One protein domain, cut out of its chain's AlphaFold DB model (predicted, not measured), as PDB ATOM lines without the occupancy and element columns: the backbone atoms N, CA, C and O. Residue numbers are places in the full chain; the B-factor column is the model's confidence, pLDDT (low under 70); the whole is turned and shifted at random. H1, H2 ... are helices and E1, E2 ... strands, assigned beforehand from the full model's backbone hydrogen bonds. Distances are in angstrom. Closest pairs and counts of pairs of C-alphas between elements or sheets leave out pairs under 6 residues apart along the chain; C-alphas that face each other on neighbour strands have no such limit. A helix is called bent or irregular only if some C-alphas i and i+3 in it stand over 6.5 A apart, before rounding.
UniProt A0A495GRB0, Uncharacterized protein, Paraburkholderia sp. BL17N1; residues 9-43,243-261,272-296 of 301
ATOM      1  N   GLY A   9      32.909  -7.840   8.144       87.00
ATOM      2  CA  GLY A   9      32.344  -6.593   8.664       87.00
ATOM      3  C   GLY A   9      32.697  -5.354   7.835       87.00
ATOM      4  O   GLY A   9      31.945  -4.383   7.840       87.00
ATOM      5  N   ASP A  10      33.800  -5.385   7.082       88.31
ATOM      6  CA  ASP A  10      34.224  -4.266   6.236       88.31
ATOM      7  C   ASP A  10      33.457  -4.224   4.898       88.31
ATOM      8  O   ASP A  10      33.412  -3.187   4.244       88.31
ATOM      9  N   TYR A  11      32.838  -5.329   4.468       92.31
ATOM     10  CA  TYR A  11      32.321  -5.467   3.099       92.31
ATOM     11  C   TYR A  11      31.303  -4.389   2.722       92.31
ATOM     12  O   TYR A  11      31.458  -3.743   1.688       92.31
ATOM     13  N   ALA A  12      30.311  -4.140   3.578       89.75
ATOM     14  CA  ALA A  12      29.291  -3.126   3.318       89.75
ATOM     15  C   ALA A  12      29.887  -1.709   3.236       89.75
ATOM     16  O   ALA A  12      29.480  -0.919   2.389       89.75
ATOM     17  N   ALA A  13      30.882  -1.406   4.077       90.88
ATOM     18  CA  ALA A  13      31.526  -0.096   4.118       90.88
ATOM     19  C   ALA A  13      32.339   0.208   2.847       90.88
ATOM     20  O   ALA A  13      32.441   1.367   2.455       90.88
ATOM     21  N   TYR A  14      32.880  -0.824   2.193       90.94
ATOM     22  CA  TYR A  14      33.662  -0.696   0.958       90.94
ATOM     23  C   TYR A  14      32.912  -1.178  -0.295       90.94
ATOM     24  O   TYR A  14      33.529  -1.408  -1.333       90.94
ATOM     25  N   GLY A  15      31.583  -1.323  -0.222       87.88
ATOM     26  CA  GLY A  15      30.735  -1.612  -1.385       87.88
ATOM     27  C   GLY A  15      30.844  -3.035  -1.942       87.88
ATOM     28  O   GLY A  15      30.492  -3.263  -3.098       87.88
ATOM     29  N   LEU A  16      31.316  -3.998  -1.146       89.38
ATOM     30  CA  LEU A  16      31.411  -5.401  -1.544       89.38
ATOM     31  C   LEU A  16      30.104  -6.160  -1.268       89.38
ATOM     32  O   LEU A  16      29.489  -5.980  -0.212       89.38
ATOM     33  N   PRO A  17      29.684  -7.068  -2.169       88.69
ATOM     34  CA  PRO A  17      28.518  -7.908  -1.935       88.69
ATOM     35  C   PRO A  17      28.772  -8.891  -0.785       88.69
ATOM     36  O   PRO A  17      29.878  -9.412  -0.626       88.69
ATOM     37  N   ALA A  18      27.723  -9.227  -0.028       82.81
ATOM     38  CA  ALA A  18      27.806 -10.167   1.098       82.81
ATOM     39  C   ALA A  18      28.289 -11.578   0.695       82.81
ATOM     40  O   ALA A  18      28.819 -12.308   1.525       82.81
ATOM     41  N   GLY A  19      28.143 -11.946  -0.584       85.06
ATOM     42  CA  GLY A  19      28.649 -13.202  -1.149       85.06
ATOM     43  C   GLY A  19      30.155 -13.225  -1.443       85.06
ATOM     44  O   GLY A  19      30.638 -14.216  -1.986       85.06
ATOM     45  N   THR A  20      30.899 -12.160  -1.125       88.75
ATOM     46  CA  THR A  20      32.355 -12.111  -1.327       88.75
ATOM     47  C   THR A  20      33.048 -13.164  -0.464       88.75
ATOM     48  O   THR A  20      32.948 -13.169   0.765       88.75
ATOM     49  N   THR A  21      33.775 -14.067  -1.111       90.12
ATOM     50  CA  THR A  21      34.450 -15.187  -0.448       90.12
ATOM     51  C   THR A  21      35.787 -14.761   0.158       90.12
ATOM     52  O   THR A  21      36.479 -13.889  -0.371       90.12
ATOM     53  N   ALA A  22      36.217 -15.434   1.230       88.12
ATOM     54  CA  ALA A  22      37.539 -15.206   1.822       88.12
ATOM     55  C   ALA A  22      38.682 -15.427   0.809       88.12
ATOM     56  O   ALA A  22      39.680 -14.714   0.836       88.12
ATOM     57  N   ALA A  23      38.510 -16.354  -0.141       87.69
ATOM     58  CA  ALA A  23      39.485 -16.613  -1.200       87.69
ATOM     59  C   ALA A  23      39.680 -15.410  -2.144       87.69
ATOM     60  O   ALA A  23      40.806 -15.136  -2.567       87.69
ATOM     61  N   GLN A  24      38.611 -14.665  -2.449       89.38
ATOM     62  CA  GLN A  24      38.703 -13.433  -3.242       89.38
ATOM     63  C   GLN A  24      39.483 -12.353  -2.491       89.38
ATOM     64  O   GLN A  24      40.376 -11.737  -3.068       89.38
ATOM     65  N   VAL A  25      39.222 -12.194  -1.189       91.19
ATOM     66  CA  VAL A  25      39.973 -11.257  -0.337       91.19
ATOM     67  C   VAL A  25      41.450 -11.630  -0.288       91.19
ATOM     68  O   VAL A  25      42.301 -10.786  -0.542       91.19
ATOM     69  N   THR A  26      41.770 -12.902  -0.047       90.38
ATOM     70  CA  THR A  26      43.151 -13.398  -0.047       90.38
ATOM     71  C   THR A  26      43.866 -13.133  -1.374       90.38
ATOM     72  O   THR A  26      45.021 -12.702  -1.387       90.38
ATOM     73  N   THR A  27      43.189 -13.368  -2.498       88.69
ATOM     74  CA  THR A  27      43.762 -13.143  -3.832       88.69
ATOM     75  C   THR A  27      44.039 -11.658  -4.061       88.69
ATOM     76  O   THR A  27      45.135 -11.297  -4.488       88.69
ATOM     77  N   ALA A  28      43.086 -10.786  -3.727       90.00
ATOM     78  CA  ALA A  28      43.247  -9.339  -3.844       90.00
ATOM     79  C   ALA A  28      44.358  -8.802  -2.927       90.00
ATOM     80  O   ALA A  28      45.221  -8.049  -3.378       90.00
ATOM     81  N   SER A  29      44.405  -9.252  -1.673       91.94
ATOM     82  CA  SER A  29      45.470  -8.912  -0.725       91.94
ATOM     83  C   SER A  29      46.852  -9.346  -1.218       91.94
ATOM     84  O   SER A  29      47.796  -8.565  -1.141       91.94
ATOM     85  N   THR A  30      46.969 -10.536  -1.810       89.12
ATOM     86  CA  THR A  30      48.237 -11.012  -2.391       89.12
ATOM     87  C   THR A  30      48.687 -10.132  -3.564       89.12
ATOM     88  O   THR A  30      49.871  -9.818  -3.687       89.12
ATOM     89  N   LEU A  31      47.757  -9.674  -4.413       89.25
ATOM     90  CA  LEU A  31      48.074  -8.746  -5.506       89.25
ATOM     91  C   LEU A  31      48.565  -7.388  -4.990       89.25
ATOM     92  O   LEU A  31      49.496  -6.816  -5.564       89.25
ATOM     93  N   ILE A  32      47.980  -6.892  -3.896       91.31
ATOM     94  CA  ILE A  32      48.451  -5.679  -3.216       91.31
ATOM     95  C   ILE A  32      49.886  -5.882  -2.720       91.31
ATOM     96  O   ILE A  32      50.752  -5.067  -3.022       91.31
ATOM     97  N   ASP A  33      50.170  -6.989  -2.037       91.25
ATOM     98  CA  ASP A  33      51.502  -7.284  -1.489       91.25
ATOM     99  C   ASP A  33      52.581  -7.351  -2.566       91.25
ATOM    100  O   ASP A  33      53.671  -6.784  -2.416       91.25
ATOM    101  N   MET A  34      52.253  -7.971  -3.701       88.12
ATOM    102  CA  MET A  34      53.116  -8.001  -4.879       88.12
ATOM    103  C   MET A  34      53.394  -6.594  -5.421       88.12
ATOM    104  O   MET A  34      54.545  -6.268  -5.724       88.12
ATOM    105  N   TYR A  35      52.371  -5.741  -5.519       90.00
ATOM    106  CA  TYR A  35      52.535  -4.360  -5.982       90.00
ATOM    107  C   TYR A  35      53.395  -3.523  -5.020       90.00
ATOM    108  O   TYR A  35      54.304  -2.796  -5.446       90.00
ATOM    109  N   LEU A  36      53.154  -3.670  -3.715       90.94
ATOM    110  CA  LEU A  36      53.889  -2.975  -2.660       90.94
ATOM    111  C   LEU A  36      55.337  -3.459  -2.517       90.94
ATOM    112  O   LEU A  36      56.139  -2.760  -1.894       90.94
ATOM    113  N   LYS A  37      55.683  -4.607  -3.119       90.94
ATOM    114  CA  LYS A  37      56.950  -5.328  -2.919       90.94
ATOM    115  C   LYS A  37      57.160  -5.715  -1.449       90.94
ATOM    116  O   LYS A  37      58.262  -5.574  -0.923       90.94
ATOM    117  N   ARG A  38      56.084  -6.155  -0.794       90.81
ATOM    118  CA  ARG A  38      56.039  -6.537   0.625       90.81
ATOM    119  C   ARG A  38      55.382  -7.911   0.773       90.81
ATOM    120  O   ARG A  38      54.205  -7.969   1.118       90.81
ATOM    121  N   PRO A  39      56.093  -9.016   0.486       87.75
ATOM    122  CA  PRO A  39      55.531 -10.362   0.637       87.75
ATOM    123  C   PRO A  39      55.143 -10.698   2.088       87.75
ATOM    124  O   PRO A  39      54.333 -11.590   2.317       87.75
ATOM    125  N   GLU A  40      55.696  -9.983   3.066       89.88
ATOM    126  CA  GLU A  40      55.374 -10.106   4.491       89.88
ATOM    127  C   GLU A  40      54.052  -9.416   4.866       89.88
ATOM    128  O   GLU A  40      53.561  -9.584   5.984       89.88
ATOM    129  N   GLY A  41      53.479  -8.644   3.939       91.94
ATOM    130  CA  GLY A  41      52.241  -7.900   4.111       91.94
ATOM    131  C   GLY A  41      52.382  -6.608   4.923       91.94
ATOM    132  O   GLY A  41      53.471  -6.149   5.293       91.94
ATOM    133  N   LEU A  42      51.229  -5.990   5.175       93.00
ATOM    134  CA  LEU A  42      51.076  -4.759   5.954       93.00
ATOM    135  C   LEU A  42      50.519  -4.986   7.360       93.00
ATOM    136  O   LEU A  42      50.368  -4.016   8.097       93.00
ATOM    137  N   VAL A  43      50.173  -6.224   7.719       94.12
ATOM    138  CA  VAL A  43      49.489  -6.526   8.981       94.12
ATOM    139  C   VAL A  43      50.392  -7.329   9.897       94.12
ATOM    140  O   VAL A  43      50.966  -8.345   9.495       94.12
ATOM    141  N   PRO A 243      45.007   1.168   7.204       93.62
ATOM    142  CA  PRO A 243      44.543   2.367   6.516       93.62
ATOM    143  C   PRO A 243      43.385   2.095   5.555       93.62
ATOM    144  O   PRO A 243      43.431   1.157   4.752       93.62
ATOM    145  N   GLY A 244      42.380   2.977   5.570       92.56
ATOM    146  CA  GLY A 244      41.205   2.865   4.701       92.56
ATOM    147  C   GLY A 244      41.552   2.818   3.212       92.56
ATOM    148  O   GLY A 244      40.883   2.127   2.454       92.56
ATOM    149  N   ALA A 245      42.652   3.457   2.797       92.62
ATOM    150  CA  ALA A 245      43.149   3.391   1.424       92.62
ATOM    151  C   ALA A 245      43.516   1.959   0.986       92.62
ATOM    152  O   ALA A 245      43.208   1.563  -0.133       92.62
ATOM    153  N   VAL A 246      44.121   1.158   1.870       93.19
ATOM    154  CA  VAL A 246      44.484  -0.242   1.578       93.19
ATOM    155  C   VAL A 246      43.234  -1.120   1.525       93.19
ATOM    156  O   VAL A 246      43.108  -1.974   0.647       93.19
ATOM    157  N   LYS A 247      42.278  -0.881   2.431       93.88
ATOM    158  CA  LYS A 247      40.981  -1.572   2.443       93.88
ATOM    159  C   LYS A 247      40.163  -1.277   1.180       93.88
ATOM    160  O   LYS A 247      39.683  -2.205   0.533       93.88
ATOM    161  N   ALA A 248      40.082  -0.008   0.784       92.62
ATOM    162  CA  ALA A 248      39.415   0.427  -0.441       92.62
ATOM    163  C   ALA A 248      40.102  -0.124  -1.700       92.62
ATOM    164  O   ALA A 248      39.426  -0.647  -2.578       92.62
ATOM    165  N   ALA A 249      41.438  -0.114  -1.754       91.62
ATOM    166  CA  ALA A 249      42.198  -0.746  -2.832       91.62
ATOM    167  C   ALA A 249      41.884  -2.247  -2.964       91.62
ATOM    168  O   ALA A 249      41.712  -2.755  -4.071       91.62
ATOM    169  N   CYS A 250      41.766  -2.961  -1.840       92.44
ATOM    170  CA  CYS A 250      41.388  -4.375  -1.833       92.44
ATOM    171  C   CYS A 250      39.980  -4.579  -2.409       92.44
ATOM    172  O   CYS A 250      39.787  -5.433  -3.274       92.44
ATOM    173  N   ALA A 251      39.015  -3.751  -2.003       91.62
ATOM    174  CA  ALA A 251      37.655  -3.802  -2.534       91.62
ATOM    175  C   ALA A 251      37.597  -3.491  -4.039       91.62
ATOM    176  O   ALA A 251      36.959  -4.234  -4.787       91.62
ATOM    177  N   ASN A 252      38.324  -2.469  -4.503       90.25
ATOM    178  CA  ASN A 252      38.423  -2.118  -5.922       90.25
ATOM    179  C   ASN A 252      38.957  -3.290  -6.754       90.25
ATOM    180  O   ASN A 252      38.389  -3.611  -7.795       90.25
ATOM    181  N   ILE A 253      39.997  -3.979  -6.271       89.25
ATOM    182  CA  ILE A 253      40.561  -5.157  -6.944       89.25
ATOM    183  C   ILE A 253      39.538  -6.296  -7.009       89.25
ATOM    184  O   ILE A 253      39.401  -6.918  -8.059       89.25
ATOM    185  N   ILE A 254      38.792  -6.562  -5.933       89.88
ATOM    186  CA  ILE A 254      37.756  -7.611  -5.920       89.88
ATOM    187  C   ILE A 254      36.639  -7.288  -6.924       89.88
ATOM    188  O   ILE A 254      36.237  -8.152  -7.703       89.88
ATOM    189  N   MET A 255      36.169  -6.039  -6.959       87.75
ATOM    190  CA  MET A 255      35.141  -5.590  -7.906       87.75
ATOM    191  C   MET A 255      35.643  -5.609  -9.357       87.75
ATOM    192  O   MET A 255      34.920  -6.022 -10.270       87.75
ATOM    193  N   ALA A 256      36.903  -5.236  -9.583       84.06
ATOM    194  CA  ALA A 256      37.548  -5.348 -10.886       84.06
ATOM    195  C   ALA A 256      37.664  -6.819 -11.318       84.06
ATOM    196  O   ALA A 256      37.361  -7.153 -12.458       84.06
ATOM    197  N   GLN A 257      38.020  -7.728 -10.410       82.19
ATOM    198  CA  GLN A 257      38.065  -9.165 -10.696       82.19
ATOM    199  C   GLN A 257      36.684  -9.751 -11.011       82.19
ATOM    200  O   GLN A 257      36.586 -10.609 -11.882       82.19
ATOM    201  N   ALA A 258      35.625  -9.285 -10.344       79.94
ATOM    202  CA  ALA A 258      34.257  -9.742 -10.587       79.94
ATOM    203  C   ALA A 258      33.669  -9.220 -11.910       79.94
ATOM    204  O   ALA A 258      32.882  -9.912 -12.552       79.94
ATOM    205  N   SER A 259      34.043  -8.005 -12.322       75.12
ATOM    206  CA  SER A 259      33.574  -7.390 -13.573       75.12
ATOM    207  C   SER A 259      34.353  -7.844 -14.812       75.12
ATOM    208  O   SER A 259      33.890  -7.637 -15.933       75.12
ATOM    209  N   LEU A 260      35.510  -8.487 -14.631       66.38
ATOM    210  CA  LEU A 260      36.281  -9.088 -15.714       66.38
ATOM    211  C   LEU A 260      35.753 -10.503 -16.013       66.38
ATOM    212  O   LEU A 260      36.050 -11.429 -15.255       66.38
ATOM    213  N   PRO A 261      35.011 -10.729 -17.118       53.94
ATOM    214  CA  PRO A 261      34.691 -12.084 -17.543       53.94
ATOM    215  C   PRO A 261      35.987 -12.859 -17.803       53.94
ATOM    216  O   PRO A 261      36.981 -12.296 -18.269       53.94
ATOM    217  N   GLY A 272      35.282 -12.804 -36.490       76.38
ATOM    218  CA  GLY A 272      34.932 -12.118 -37.740       76.38
ATOM    219  C   GLY A 272      35.643 -10.764 -37.873       76.38
ATOM    220  O   GLY A 272      36.806 -10.646 -37.495       76.38
ATOM    221  N   ASP A 273      34.931  -9.742 -38.358       69.44
ATOM    222  CA  ASP A 273      35.450  -8.372 -38.549       69.44
ATOM    223  C   ASP A 273      35.515  -7.531 -37.261       69.44
ATOM    224  O   ASP A 273      35.941  -6.377 -37.278       69.44
ATOM    225  N   THR A 274      35.109  -8.092 -36.118       50.34
ATOM    226  CA  THR A 274      35.198  -7.401 -34.827       50.34
ATOM    227  C   THR A 274      36.428  -7.861 -34.057       50.34
ATOM    228  O   THR A 274      36.585  -9.045 -33.745       50.34
ATOM    229  N   SER A 275      37.316  -6.916 -33.739       62.47
ATOM    230  CA  SER A 275      38.469  -7.141 -32.870       62.47
ATOM    231  C   SER A 275      38.367  -6.290 -31.613       62.47
ATOM    232  O   SER A 275      38.252  -5.069 -31.696       62.47
ATOM    233  N   ILE A 276      38.462  -6.934 -30.456       61.62
ATOM    234  CA  ILE A 276      38.578  -6.281 -29.154       61.62
ATOM    235  C   ILE A 276      40.036  -6.429 -28.719       61.62
ATOM    236  O   ILE A 276      40.530  -7.542 -28.522       61.62
ATOM    237  N   GLU A 277      40.737  -5.305 -28.606       51.44
ATOM    238  CA  GLU A 277      42.134  -5.243 -28.175       51.44
ATOM    239  C   GLU A 277      42.225  -4.618 -26.785       51.44
ATOM    240  O   GLU A 277      41.583  -3.608 -26.491       51.44
ATOM    241  N   ARG A 278      43.024  -5.233 -25.908       49.91
ATOM    242  CA  ARG A 278      43.221  -4.769 -24.533       49.91
ATOM    243  C   ARG A 278      44.661  -4.277 -24.376       49.91
ATOM    244  O   ARG A 278      45.594  -5.073 -24.428       49.91
ATOM    245  N   PHE A 279      44.838  -2.967 -24.175       50.16
ATOM    246  CA  PHE A 279      46.155  -2.303 -24.201       50.16
ATOM    247  C   PHE A 279      46.994  -2.460 -22.920       50.16
ATOM    248  O   PHE A 279      48.211  -2.294 -22.973       50.16
ATOM    249  N   ALA A 280      46.397  -2.857 -21.791       48.19
ATOM    250  CA  ALA A 280      47.132  -3.264 -20.593       48.19
ATOM    251  C   ALA A 280      46.324  -4.278 -19.766       48.19
ATOM    252  O   ALA A 280      45.182  -4.026 -19.377       48.19
ATOM    253  N   ALA A 281      46.915  -5.438 -19.481       50.72
ATOM    254  CA  ALA A 281      46.335  -6.464 -18.614       50.72
ATOM    255  C   ALA A 281      46.733  -6.222 -17.147       50.72
ATOM    256  O   ALA A 281      47.330  -7.088 -16.512       50.72
ATOM    257  N   THR A 282      46.436  -5.036 -16.610       62.09
ATOM    258  CA  THR A 282      46.659  -4.762 -15.182       62.09
ATOM    259  C   THR A 282      45.329  -4.869 -14.449       62.09
ATOM    260  O   THR A 282      44.381  -4.173 -14.790       62.09
ATOM    261  N   VAL A 283      45.253  -5.771 -13.467       70.44
ATOM    262  CA  VAL A 283      44.091  -5.904 -12.562       70.44
ATOM    263  C   VAL A 283      44.021  -4.722 -11.582       70.44
ATOM    264  O   VAL A 283      42.967  -4.441 -11.033       70.44
ATOM    265  N   ILE A 284      45.144  -4.022 -11.398       81.44
ATOM    266  CA  ILE A 284      45.268  -2.832 -10.557       81.44
ATOM    267  C   ILE A 284      45.243  -1.599 -11.465       81.44
ATOM    268  O   ILE A 284      46.159  -1.407 -12.277       81.44
ATOM    269  N   ASP A 285      44.197  -0.794 -11.332       82.44
ATOM    270  CA  ASP A 285      44.018   0.500 -11.991       82.44
ATOM    271  C   ASP A 285      44.953   1.579 -11.414       82.44
ATOM    272  O   ASP A 285      45.560   1.403 -10.353       82.44
ATOM    273  N   ASP A 286      45.122   2.687 -12.137       85.06
ATOM    274  CA  ASP A 286      46.085   3.730 -11.768       85.06
ATOM    275  C   ASP A 286      45.674   4.518 -10.512       85.06
ATOM    276  O   ASP A 286      46.551   4.908  -9.737       85.06
ATOM    277  N   ASP A 287      44.373   4.651 -10.236       83.69
ATOM    278  CA  ASP A 287      43.886   5.273  -9.000       83.69
ATOM    279  C   ASP A 287      44.199   4.375  -7.796       83.69
ATOM    280  O   ASP A 287      44.793   4.828  -6.812       83.69
ATOM    281  N   THR A 288      43.940   3.068  -7.899       87.44
ATOM    282  CA  THR A 288      44.345   2.093  -6.873       87.44
ATOM    283  C   THR A 288      45.866   2.080  -6.672       87.44
ATOM    284  O   THR A 288      46.345   2.003  -5.536       87.44
ATOM    285  N   LYS A 289      46.668   2.223  -7.736       89.19
ATOM    286  CA  LYS A 289      48.134   2.368  -7.613       89.19
ATOM    287  C   LYS A 289      48.534   3.632  -6.859       89.19
ATOM    288  O   LYS A 289      49.473   3.561  -6.061       89.19
ATOM    289  N   ALA A 290      47.859   4.754  -7.103       87.94
ATOM    290  CA  ALA A 290      48.107   6.017  -6.412       87.94
ATOM    291  C   ALA A 290      47.755   5.915  -4.920       87.94
ATOM    292  O   ALA A 290      48.544   6.342  -4.078       87.94
ATOM    293  N   MET A 291      46.641   5.255  -4.582       90.31
ATOM    294  CA  MET A 291      46.242   4.977  -3.194       90.31
ATOM    295  C   MET A 291      47.266   4.109  -2.450       90.31
ATOM    296  O   MET A 291      47.508   4.306  -1.260       90.31
ATOM    297  N   LEU A 292      47.876   3.147  -3.147       91.75
ATOM    298  CA  LEU A 292      48.844   2.209  -2.576       91.75
ATOM    299  C   LEU A 292      50.286   2.742  -2.548       91.75
ATOM    300  O   LEU A 292      51.116   2.209  -1.810       91.75
ATOM    301  N   ALA A 293      50.608   3.779  -3.326       90.50
ATOM    302  CA  ALA A 293      51.974   4.287  -3.484       90.50
ATOM    303  C   ALA A 293      52.696   4.623  -2.157       90.50
ATOM    304  O   ALA A 293      53.866   4.248  -2.036       90.50
ATOM    305  N   PRO A 294      52.048   5.236  -1.142       90.44
ATOM    306  CA  PRO A 294      52.706   5.557   0.130       90.44
ATOM    307  C   PRO A 294      53.158   4.332   0.942       90.44
ATOM    308  O   PRO A 294      54.084   4.433   1.741       90.44
ATOM    309  N   PHE A 295      52.523   3.172   0.741       91.12
ATOM    310  CA  PHE A 295      52.782   1.949   1.519       91.12
ATOM    311  C   PHE A 295      53.841   1.042   0.888       91.12
ATOM    312  O   PHE A 295      54.165  -0.025   1.424       91.12
ATOM    313  N   ARG A 296      54.361   1.443  -0.275       91.00
ATOM    314  CA  ARG A 296      55.348   0.677  -1.027       91.00
ATOM    315  C   ARG A 296      56.658   0.596  -0.253       91.00
ATOM    316  O   ARG A 296      57.069   1.547   0.407       91.00
TER     317      ARG A 296
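AT A GLANCE: This is residues 9 to 43, 243 to 261 and 272 to 296 of the 301 residues of an uncharacterized protein of Paraburkholderia sp. BL17N1 (UniProt A0A495GRB0). Three helices, H1, H2 and H3, pack into a small body in which H1 crosses H2 steeply and the shorter H3 runs beside H2. An arm, residues 272 to 282 with the strand E1, sticks out from this body and makes the length of the whole. The printed part has 79 residues, with the named elements H1, H2, E1 and H3 in that order, and its class is mostly helix. It is only just loose, close to compact, with a radius of gyration of the C-alphas of 14.1 A and spans of 49 by 29 by 19 A.

IN THESE COORDINATES: H2, residues 244 to 259, is the longest helix at 22.3 A and begins at C-alpha 244 (41.205, 2.865, 4.701). H1, residues 22 to 36, is 20.9 A long and begins at C-alpha 22 (37.539, -15.206, 1.822). H3, residues 286 to 295, is 15.0 A long and ends at C-alpha 295 (52.782, 1.949, 1.519); it is irregular, with C-alphas 291 and 294 7.3 A apart. E1, residues 274 to 277, measures 9.8 A.

HOW THE PARTS SIT: H2 touches H1 with residues 249 to 254 alone, opposite ways at a steep tilt of 63 degrees; the closest C-alphas, of Ala 28 and Cys 250, are 5.7 A apart. H2 touches H3 with residues 245 to 252 alone, opposite ways at a shallow tilt of 34.7 degrees, only just short of steep; the closest C-alphas, of Ala 249 and Thr 288, are 5.4 A apart. H1 touches H3 with residues 32 to 36 alone, only just about perpendicular at 72 degrees; the closest C-alphas, of Leu 36 and Phe 295, are 6.6 A apart. E1 pairs with no named strand and is apart from H1, H2 and H3. Every O i to N i+4 pair is within hydrogen-bond range in H1 and H2, and 4 of 6 are in H3.

THE WHOLE: Without the arm, the body spans 30 by 25 by 19 A. Residues 44 to 242 and 262 to 271 are not printed, with C-alpha gaps of 10.5 A and 20.2 A across the cuts. The link from E1 to H3 is short. Residues 260 to 261 and 273 to 282 have pLDDT under 70.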